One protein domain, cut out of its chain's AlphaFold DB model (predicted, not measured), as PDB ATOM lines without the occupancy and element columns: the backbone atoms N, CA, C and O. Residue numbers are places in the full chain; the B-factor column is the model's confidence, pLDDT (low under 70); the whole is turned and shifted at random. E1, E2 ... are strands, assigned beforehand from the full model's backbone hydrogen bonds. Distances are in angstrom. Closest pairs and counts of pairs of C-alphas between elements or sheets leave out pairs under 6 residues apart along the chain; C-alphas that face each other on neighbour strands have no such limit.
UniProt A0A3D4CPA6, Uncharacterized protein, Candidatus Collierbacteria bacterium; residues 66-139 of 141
ATOM      1  N   ASN A  66      28.126  11.005  47.400       87.75
ATOM      2  CA  ASN A  66      27.877  12.443  47.217       87.75
ATOM      3  C   ASN A  66      29.120  13.183  46.685       87.75
ATOM      4  O   ASN A  66      29.487  14.255  47.173       87.75
ATOM      5  N   ALA A  67      29.804  12.590  45.705       87.12
ATOM      6  CA  ALA A  67      30.967  13.205  45.074       87.12
ATOM      7  C   ALA A  67      30.577  14.499  44.337       87.12
ATOM      8  O   ALA A  67      29.604  14.519  43.582       87.12
ATOM      9  N   LYS A  68      31.350  15.574  44.528       87.50
ATOM     10  CA  LYS A  68      31.186  16.842  43.792       87.50
ATOM     11  C   LYS A  68      31.732  16.741  42.374       87.50
ATOM     12  O   LYS A  68      31.138  17.279  41.446       87.50
ATOM     13  N   VAL A  69      32.864  16.059  42.220       88.38
ATOM     14  CA  VAL A  69      33.505  15.790  40.929       88.38
ATOM     15  C   VAL A  69      33.818  14.304  40.861       88.38
ATOM     16  O   VAL A  69      34.225  13.702  41.850       88.38
ATOM     17  N   SER A  70      33.590  13.693  39.705       90.38
ATOM     18  CA  SER A  70      33.917  12.288  39.484       90.38
ATOM     19  C   SER A  70      34.167  12.018  38.012       90.38
ATOM     20  O   SER A  70      33.696  12.760  37.146       90.38
ATOM     21  N   GLY A  71      34.901  10.950  37.731       90.19
ATOM     22  CA  GLY A  71      35.194  10.567  36.364       90.19
ATOM     23  C   GLY A  71      36.093   9.341  36.270       90.19
ATOM     24  O   GLY A  71      36.505   8.789  37.289       90.19
ATOM     25  N   PRO A  72      36.387   8.898  35.043       90.94
ATOM     26  CA  PRO A  72      37.384   7.866  34.792       90.94
ATOM     27  C   PRO A  72      38.787   8.378  35.136       90.94
ATOM     28  O   PRO A  72      39.092   9.559  34.964       90.94
ATOM     29  N   ALA A  73      39.646   7.472  35.581       88.81
ATOM     30  CA  ALA A  73      41.059   7.699  35.826       88.81
ATOM     31  C   ALA A  73      41.889   6.724  34.981       88.81
ATOM     32  O   ALA A  73      41.433   5.634  34.646       88.81
ATOM     33  N   THR A  74      43.101   7.124  34.610       87.00
ATOM     34  CA  THR A  74      44.061   6.246  33.922       87.00
ATOM     35  C   THR A  74      45.321   6.141  34.761       87.00
ATOM     36  O   THR A  74      45.847   7.168  35.183       87.00
ATOM     37  N   LEU A  75      45.799   4.922  34.995       85.25
ATOM     38  CA  LEU A  75      47.037   4.667  35.724       85.25
ATOM     39  C   LEU A  75      48.131   4.278  34.736       85.25
ATOM     40  O   LEU A  75      47.909   3.456  33.848       85.25
ATOM     41  N   VAL A  76      49.302   4.883  34.900       85.06
ATOM     42  CA  VAL A  76      50.518   4.553  34.161       85.06
ATOM     43  C   VAL A  76      51.604   4.270  35.181       85.06
ATOM     44  O   VAL A  76      51.984   5.150  35.954       85.06
ATOM     45  N   GLU A  77      52.069   3.030  35.209       83.81
ATOM     46  CA  GLU A  77      53.192   2.628  36.045       83.81
ATOM     47  C   GLU A  77      54.498   3.140  35.429       83.81
ATOM     48  O   GLU A  77      54.691   3.090  34.213       83.81
ATOM     49  N   LEU A  78      55.358   3.702  36.270       81.94
ATOM     50  CA  LEU A  78      56.675   4.203  35.902       81.94
ATOM     51  C   LEU A  78      57.725   3.137  36.218       81.94
ATOM     52  O   LEU A  78      57.583   2.388  37.182       81.94
ATOM     53  N   ASP A  79      58.847   3.160  35.498       76.00
ATOM     54  CA  ASP A  79      59.986   2.256  35.736       76.00
ATOM     55  C   ASP A  79      60.568   2.365  37.163       76.00
ATOM     56  O   ASP A  79      61.297   1.489  37.620       76.00
ATOM     57  N   SER A  80      60.238   3.439  37.890       76.12
ATOM     58  CA  SER A  80      60.602   3.655  39.293       76.12
ATOM     59  C   SER A  80      59.721   2.910  40.305       76.12
ATOM     60  O   SER A  80      59.960   3.039  41.505       76.12
ATOM     61  N   GLY A  81      58.691   2.181  39.861       75.81
ATOM     62  CA  GLY A  81      57.688   1.542  40.724       75.81
ATOM     63  C   GLY A  81      56.614   2.502  41.257       75.81
ATOM     64  O   GLY A  81      55.714   2.086  41.982       75.81
ATOM     65  N   LEU A  82      56.681   3.788  40.893       81.62
ATOM     66  CA  LEU A  82      55.625   4.764  41.159       81.62
ATOM     67  C   LEU A  82      54.536   4.673  40.093       81.62
ATOM     68  O   LEU A  82      54.782   4.257  38.964       81.62
ATOM     69  N   THR A  83      53.331   5.132  40.409       83.88
ATOM     70  CA  THR A  83      52.239   5.194  39.436       83.88
ATOM     71  C   THR A  83      51.778   6.630  39.240       83.88
ATOM     72  O   THR A  83      51.439   7.339  40.190       83.88
ATOM     73  N   THR A  84      51.729   7.072  37.987       83.19
ATOM     74  CA  THR A  84      51.096   8.334  37.611       83.19
ATOM     75  C   THR A  84      49.627   8.100  37.297       83.19
ATOM     76  O   THR A  84      49.266   7.275  36.460       83.19
ATOM     77  N   ILE A  85      48.773   8.864  37.966       82.50
ATOM     78  CA  ILE A  85      47.324   8.807  37.838       82.50
ATOM     79  C   ILE A  85      46.860  10.046  37.092       82.50
ATOM     80  O   ILE A  85      47.073  11.164  37.552       82.50
ATOM     81  N   TYR A  86      46.191   9.845  35.964       82.12
ATOM     82  CA  TYR A  86      45.552  10.895  35.181       82.12
ATOM     83  C   TYR A  86      44.058  10.934  35.499       82.12
ATOM     84  O   TYR A  86      43.348   9.952  35.272       82.12
ATOM     85  N   LEU A  87      43.569  12.066  36.007       80.88
ATOM     86  CA  LEU A  87      42.150  12.280  36.304       80.88
ATOM     87  C   LEU A  87      41.400  12.726  35.036       80.88
ATOM     88  O   LEU A  87      41.299  13.918  34.751       80.88
ATOM     89  N   GLY A  88      40.895  11.768  34.255       68.12
ATOM     90  CA  GLY A  88      40.136  11.999  33.019       68.12
ATOM     91  C   GLY A  88      40.689  11.272  31.784       68.12
ATOM     92  O   GLY A  88      41.783  10.710  31.794       68.12
ATOM     93  N   ILE A  89      39.919  11.292  30.686       56.47
ATOM     94  CA  ILE A  89      40.268  10.639  29.413       56.47
ATOM     95  C   ILE A  89      40.959  11.659  28.487       56.47
ATOM     96  O   ILE A  89      40.314  12.257  27.638       56.47
ATOM     97  N   ARG A  90      42.280  11.835  28.646       51.12
ATOM     98  CA  ARG A  90      43.197  12.595  27.757       51.12
ATOM     99  C   ARG A  90      43.022  14.141  27.717       51.12
ATOM    100  O   ARG A  90      42.038  14.662  27.211       51.12
ATOM    101  N   THR A  91      44.090  14.847  28.140       45.12
ATOM    102  CA  THR A  91      44.459  16.287  27.951       45.12
ATOM    103  C   THR A  91      43.628  17.413  28.610       45.12
ATOM    104  O   THR A  91      42.428  17.489  28.385       45.12
ATOM    105  N   PRO A  92      44.270  18.398  29.285       51.03
ATOM    106  CA  PRO A  92      45.236  18.242  30.370       51.03
ATOM    107  C   PRO A  92      44.459  17.875  31.648       51.03
ATOM    108  O   PRO A  92      44.056  18.724  32.441       51.03
ATOM    109  N   ALA A  93      44.204  16.580  31.806       57.66
ATOM    110  CA  ALA A  93      43.707  15.995  33.041       57.66
ATOM    111  C   ALA A  93      44.763  16.203  34.134       57.66
ATOM    112  O   ALA A  93      45.930  15.882  33.907       57.66
ATOM    113  N   GLN A  94      44.381  16.746  35.295       68.75
ATOM    114  CA  GLN A  94      45.271  16.817  36.457       68.75
ATOM    115  C   GLN A  94      45.911  15.442  36.687       68.75
ATOM    116  O   GLN A  94      45.207  14.432  36.749       68.75
ATOM    117  N   SER A  95      47.242  15.408  36.766       75.69
ATOM    118  CA  SER A  95      48.000  14.185  37.018       75.69
ATOM    119  C   SER A  95      48.638  14.232  38.396       75.69
ATOM    120  O   SER A  95      49.215  15.253  38.772       75.69
ATOM    121  N   ILE A  96      48.574  13.122  39.122       77.62
ATOM    122  CA  ILE A  96      49.213  12.970  40.429       77.62
ATOM    123  C   ILE A  96      50.077  11.716  40.366       77.62
ATOM    124  O   ILE A  96      49.598  10.656  39.972       77.62
ATOM    125  N   THR A  97      51.348  11.834  40.736       81.00
ATOM    126  CA  THR A  97      52.228  10.675  40.894       81.00
ATOM    127  C   THR A  97      52.191  10.243  42.348       81.00
ATOM    128  O   THR A  97      52.473  11.046  43.237       81.00
ATOM    129  N   VAL A  98      51.821   8.990  42.580       79.25
ATOM    130  CA  VAL A  98      51.705   8.398  43.912       79.25
ATOM    131  C   VAL A  98      52.325   7.008  43.924       79.25
ATOM    132  O   VAL A  98      52.422   6.341  42.894       79.25
ATOM    133  N   ASP A  99      52.720   6.560  45.107       81.75
ATOM    134  CA  ASP A  99      52.971   5.149  45.364       81.75
ATOM    135  C   ASP A  99      51.646   4.493  45.774       81.75
ATOM    136  O   ASP A  99      51.173   4.692  46.894       81.75
ATOM    137  N   LEU A 100      51.018   3.737  44.867       81.00
ATOM    138  CA  LEU A 100      49.754   3.054  45.168       81.00
ATOM    139  C   LEU A 100      49.888   1.989  46.260       81.00
ATOM    140  O   LEU A 100      48.891   1.696  46.917       81.00
ATOM    141  N   GLN A 101      51.077   1.416  46.468       83.00
ATOM    142  CA  GLN A 101      51.285   0.396  47.500       83.00
ATOM    143  C   GLN A 101      51.280   1.004  48.903       83.00
ATOM    144  O   GLN A 101      50.912   0.332  49.866       83.00
ATOM    145  N   ALA A 102      51.639   2.284  49.011       84.38
ATOM    146  CA  ALA A 102      51.600   3.034  50.258       84.38
ATOM    147  C   ALA A 102      50.194   3.556  50.613       84.38
ATOM    148  O   ALA A 102      49.957   3.938  51.760       84.38
ATOM    149  N   ILE A 103      49.253   3.578  49.661       85.81
ATOM    150  CA  ILE A 103      47.894   4.081  49.900       85.81
ATOM    151  C   ILE A 103      47.038   2.986  50.553       85.81
ATOM    152  O   ILE A 103      46.951   1.874  50.023       85.81
ATOM    153  N   PRO A 104      46.333   3.282  51.663       87.12
ATOM    154  CA  PRO A 104      45.379   2.351  52.248       87.12
ATOM    155  C   PRO A 104      44.328   1.908  51.225       87.12
ATOM    156  O   PRO A 104      43.669   2.741  50.595       87.12
ATOM    157  N   LYS A 105      44.155   0.588  51.096       90.56
ATOM    158  CA  LYS A 105      43.148  -0.020  50.222       90.56
ATOM    159  C   LYS A 105      42.042  -0.703  51.015       90.56
ATOM    160  O   LYS A 105      42.297  -1.356  52.026       90.56
ATOM    161  N   SER A 106      40.811  -0.598  50.529       91.62
ATOM    162  CA  SER A 106      39.652  -1.304  51.084       91.62
ATOM    163  C   SER A 106      38.761  -1.858  49.976       91.62
ATOM    164  O   SER A 106      38.770  -1.349  48.861       91.62
ATOM    165  N   ALA A 107      38.001  -2.913  50.272       91.38
ATOM    166  CA  ALA A 107      37.046  -3.499  49.336       91.38
ATOM    167  C   ALA A 107      35.621  -3.098  49.735       91.38
ATOM    168  O   ALA A 107      35.173  -3.412  50.839       91.38
ATOM    169  N   LEU A 108      34.901  -2.422  48.840       89.19
ATOM    170  CA  LEU A 108      33.521  -1.984  49.053       89.19
ATOM    171  C   LEU A 108      32.560  -2.629  48.052       89.19
ATOM    172  O   LEU A 108      32.955  -3.218  47.045       89.19
ATOM    173  N   TYR A 109      31.265  -2.524  48.365       86.06
ATOM    174  CA  TYR A 109      30.164  -3.003  47.526       86.06
ATOM    175  C   TYR A 109      30.334  -4.468  47.106       86.06
ATOM    176  O   TYR A 109      30.398  -4.799  45.924       86.06
ATOM    177  N   PHE A 110      30.413  -5.344  48.113       84.94
ATOM    178  CA  PHE A 110      30.538  -6.795  47.937       84.94
ATOM    179  C   PHE A 110      31.812  -7.238  47.201       84.94
ATOM    180  O   PHE A 110      31.832  -8.314  46.608       84.94
ATOM    181  N   GLY A 111      32.867  -6.420  47.259       86.50
ATOM    182  CA  GLY A 111      34.152  -6.695  46.617       86.50
ATOM    183  C   GLY A 111      34.235  -6.218  45.171       86.50
ATOM    184  O   GLY A 111      35.196  -6.549  44.489       86.50
ATOM    185  N   ARG A 112      33.243  -5.455  44.687       91.25
ATOM    186  CA  ARG A 112      33.296  -4.918  43.326       91.25
ATOM    187  C   ARG A 112      34.357  -3.839  43.193       91.25
ATOM    188  O   ARG A 112      35.007  -3.754  42.164       91.25
ATOM    189  N   TRP A 113      34.490  -3.007  44.216       93.88
ATOM    190  CA  TRP A 113      35.353  -1.843  44.157       93.88
ATOM    191  C   TRP A 113      36.500  -1.989  45.130       93.88
ATOM    192  O   TRP A 113      36.275  -2.088  46.338       93.88
ATOM    193  N   GLU A 114      37.718  -1.937  44.608       94.44
ATOM    194  CA  GLU A 114      38.880  -1.618  45.424       94.44
ATOM    195  C   GLU A 114      39.005  -0.100  45.506       94.44
ATOM    196  O   GLU A 114      38.960   0.609  44.499       94.44
ATOM    197  N   VAL A 115      39.128   0.404  46.724       93.19
ATOM    198  CA  VAL A 115      39.084   1.828  47.029       93.19
ATOM    199  C   VAL A 115      40.406   2.227  47.641       93.19
ATOM    200  O   VAL A 115      40.790   1.666  48.668       93.19
ATOM    201  N   TYR A 116      41.071   3.195  47.021       91.94
ATOM    202  CA  TYR A 116      42.376   3.697  47.431       91.94
ATOM    203  C   TYR A 116      42.225   5.140  47.906       91.94
ATOM    204  O   TYR A 116      41.845   6.031  47.138       91.94
ATOM    205  N   GLY A 117      42.509   5.369  49.184       86.38
ATOM    206  CA  GLY A 117      42.451   6.690  49.793       86.38
ATOM    207  C   GLY A 117      42.469   6.623  51.314       86.38
ATOM    208  O   GLY A 117      42.038   5.644  51.921       86.38
ATOM    209  N   GLU A 118      42.963   7.687  51.939       79.44
ATOM    210  CA  GLU A 118      42.864   7.842  53.386       79.44
ATOM    211  C   GLU A 118      41.434   8.179  53.814       79.44
ATOM    212  O   GLU A 118      40.640   8.753  53.059       79.44
ATOM    213  N   LYS A 119      41.117   7.848  55.067       67.69
ATOM    214  CA  LYS A 119      39.893   8.308  55.716       67.69
ATOM    215  C   LYS A 119      39.899   9.843  55.695       67.69
ATOM    216  O   LYS A 119      40.876  10.448  56.113       67.69
ATOM    217  N   ASP A 120      38.836  10.443  55.165       70.69
ATOM    218  CA  ASP A 120      38.674  11.896  54.977       70.69
ATOM    219  C   ASP A 120      39.507  12.533  53.844       70.69
ATOM    220  O   ASP A 120      39.531  13.760  53.703       70.69
ATOM    221  N   SER A 121      40.138  11.729  52.977       78.56
ATOM    222  CA  SER A 121      40.773  12.257  51.765       78.56
ATOM    223  C   SER A 121      39.749  12.950  50.862       78.56
ATOM    224  O   SER A 121      38.671  12.422  50.574       78.56
ATOM    225  N   LYS A 122      40.119  14.127  50.342       85.12
ATOM    226  CA  LYS A 122      39.303  14.849  49.355       85.12
ATOM    227  C   LYS A 122      39.216  14.120  48.023       85.12
ATOM    228  O   LYS A 122      38.258  14.360  47.302       85.12
ATOM    229  N   LEU A 123      40.201  13.285  47.687       87.81
ATOM    230  CA  LEU A 123      40.262  12.511  46.449       87.81
ATOM    231  C   LEU A 123      40.354  11.024  46.788       87.81
ATOM    232  O   LEU A 123      41.230  10.612  47.550       87.81
ATOM    233  N   VAL A 124      39.468  10.230  46.198       91.81
ATOM    234  CA  VAL A 124      39.418   8.779  46.380       91.81
ATOM    235  C   VAL A 124      39.424   8.113  45.015       91.81
ATOM    236  O   VAL A 124      38.713   8.545  44.104       91.81
ATOM    237  N   LEU A 125      40.230   7.066  44.873       92.62
ATOM    238  CA  LEU A 125      40.339   6.289  43.645       92.62
ATOM    239  C   LEU A 125      39.588   4.975  43.795       92.62
ATOM    240  O   LEU A 125      39.579   4.362  44.861       92.62
ATOM    241  N   TRP A 126      38.985   4.547  42.698       93.94
ATOM    242  CA  TRP A 126      38.115   3.387  42.630       93.94
ATOM    243  C   TRP A 126      38.559   2.519  41.463       93.94
ATOM    244  O   TRP A 126      38.601   2.985  40.325       93.94
ATOM    245  N   HIS A 127      38.869   1.262  41.740       94.38
ATOM    246  CA  HIS A 127      39.204   0.262  40.740       94.38
ATOM    247  C   HIS A 127      38.059  -0.748  40.665       94.38
ATOM    248  O   HIS A 127      37.692  -1.347  41.680       94.38
ATOM    249  N   ASP A 128      37.442  -0.859  39.487       94.25
ATOM    250  CA  ASP A 128      36.341  -1.796  39.253       94.25
ATOM    251  C   ASP A 128      36.883  -3.223  39.191       94.25
ATOM    252  O   ASP A 128      38.028  -3.477  38.814       94.25
ATOM    253  N   HIS A 129      36.031  -4.181  39.514       91.62
ATOM    254  CA  HIS A 129      36.384  -5.583  39.455       91.62
ATOM    255  C   HIS A 129      36.694  -5.997  38.008       91.62
ATOM    256  O   HIS A 129      36.060  -5.543  37.050       91.62
ATOM    257  N   THR A 130      37.625  -6.936  37.831       90.00
ATOM    258  CA  THR A 130      38.071  -7.421  36.508       90.00
ATOM    259  C   THR A 130      36.931  -7.977  35.651       90.00
ATOM    260  O   THR A 130      36.924  -7.801  34.436       90.00
ATOM    261  N   LEU A 131      35.914  -8.567  36.286       84.75
ATOM    262  CA  LEU A 131      34.680  -9.034  35.631       84.75
ATOM    263  C   LEU A 131      33.898  -7.928  34.894       84.75
ATOM    264  O   LEU A 131      33.104  -8.250  34.014       84.75
ATOM    265  N   PHE A 132      34.112  -6.651  35.225       82.75
ATOM    266  CA  PHE A 132      33.484  -5.498  34.564       82.75
ATOM    267  C   PHE A 132      34.484  -4.627  33.795       82.75
ATOM    268  O   PHE A 132      34.177  -3.492  33.439       82.75
ATOM    269  N   GLY A 133      35.668  -5.167  33.499       83.44
ATOM    270  CA  GLY A 133      36.677  -4.514  32.669       83.44
ATOM    271  C   GLY A 133      37.822  -3.856  33.434       83.44
ATOM    272  O   GLY A 133      38.727  -3.346  32.781       83.44
ATOM    273  N   GLY A 134      37.831  -3.877  34.774       90.12
ATOM    274  CA  GLY A 134      38.983  -3.397  35.557       90.12
ATOM    275  C   GLY A 134      39.254  -1.895  35.416       90.12
ATOM    276  O   GLY A 134      40.401  -1.455  35.446       90.12
ATOM    277  N   GLY A 135      38.212  -1.103  35.155       91.56
ATOM    278  CA  GLY A 135      38.352   0.332  34.923       91.56
ATOM    279  C   GLY A 135      38.729   1.091  36.194       91.56
ATOM    280  O   GLY A 135      38.298   0.740  37.291       91.56
ATOM    281  N   TRP A 136      39.485   2.175  36.035       92.94
ATOM    282  CA  TRP A 136      39.826   3.085  37.124       92.94
ATOM    283  C   TRP A 136      38.987   4.355  37.070       92.94
ATOM    284  O   TRP A 136      38.674   4.880  35.999       92.94
ATOM    285  N   TYR A 137      38.632   4.860  38.245       93.31
ATOM    286  CA  TYR A 137      37.774   6.021  38.425       93.31
ATOM    287  C   TYR A 137      38.193   6.819  39.659       93.31
ATOM    288  O   TYR A 137      38.934   6.335  40.512       93.31
ATOM    289  N   TYR A 138      37.698   8.047  39.770       92.19
ATOM    290  CA  TYR A 138      37.937   8.907  40.922       92.19
ATOM    291  C   TYR A 138      36.660   9.607  41.382       92.19
ATOM    292  O   TYR A 138      35.789   9.946  40.576       92.19
ATOM    293  N   THR A 139      36.579   9.875  42.682       91.88
ATOM    294  CA  THR A 139      35.594  10.776  43.286       91.88
ATOM    295  C   THR A 139      36.301  11.851  44.098       91.88
ATOM    296  O   THR A 139      37.336  11.598  44.715       91.88
TER     297      THR A 139
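This is residues 66 to 139 of the 141 residues of an uncharacterized protein of Candidatus Collierbacteria bacterium (UniProt A0A3D4CPA6). A single strongly twisted, curled sheet of seven antiparallel strands forms an open wall with two wings: E4, E5, E6 and E7 make one, E2 and E3 with the later part of E1 the other. The long strand E1 bends and joins them, while edge strands E3 and E4 stay apart. The printed part has 74 residues, with no named helix and strands E1 to E7 in chain order; across the sheet the order is E3 E2 E1 E7 E6 E5 E4. The class is all strand, though 36 of the 74 residues are in named elements, under half; the whole is compact, with a radius of gyration of the C-alphas of 12.1 A and spans of 32 by 28 by 26 A.

E1, residues 69 to 77, is 24.2 A long and begins at C-alpha 69 (33.505, 15.790, 40.929). E2 is residues 83 to 87, 12.7 A, and E3 residues 95 to 98. E4 is residues 105 to 108, E5 residues 113 to 116, and E6 residues 123 to 128, 16.5 A. E7, residues 136 to 139, ends at C-alpha 139 (35.594, 10.776, 43.286).

E1 bends by 56 degrees at residue 72. Its residues 70 to 73 pair with E7, where N 73 and O 136 are 2.8 A apart, and its residues 73 to 77 pair with E2, with N 84 and O 76 at 2.8 A. E1 E2 E3 and E4 E5 E6 E7 are meanders, each strand the antiparallel neighbour of the one before. Within hydrogen-bond range are N 85 and O 96 across E2 and E3, 2.8 A apart, N 126 and O 137 across E6 and E7, 2.8 A, N 127 and O 114 across E6 and E5, 2.8 A, and N 115 and O 106 across E5 and E4, 2.8 A.

The C-alphas of Asn 66 and Asp 79 are the two farthest apart, 35.6 A. The printed part has no cut and no long link. Residues 88 to 94 and residue 119 have pLDDT under 70.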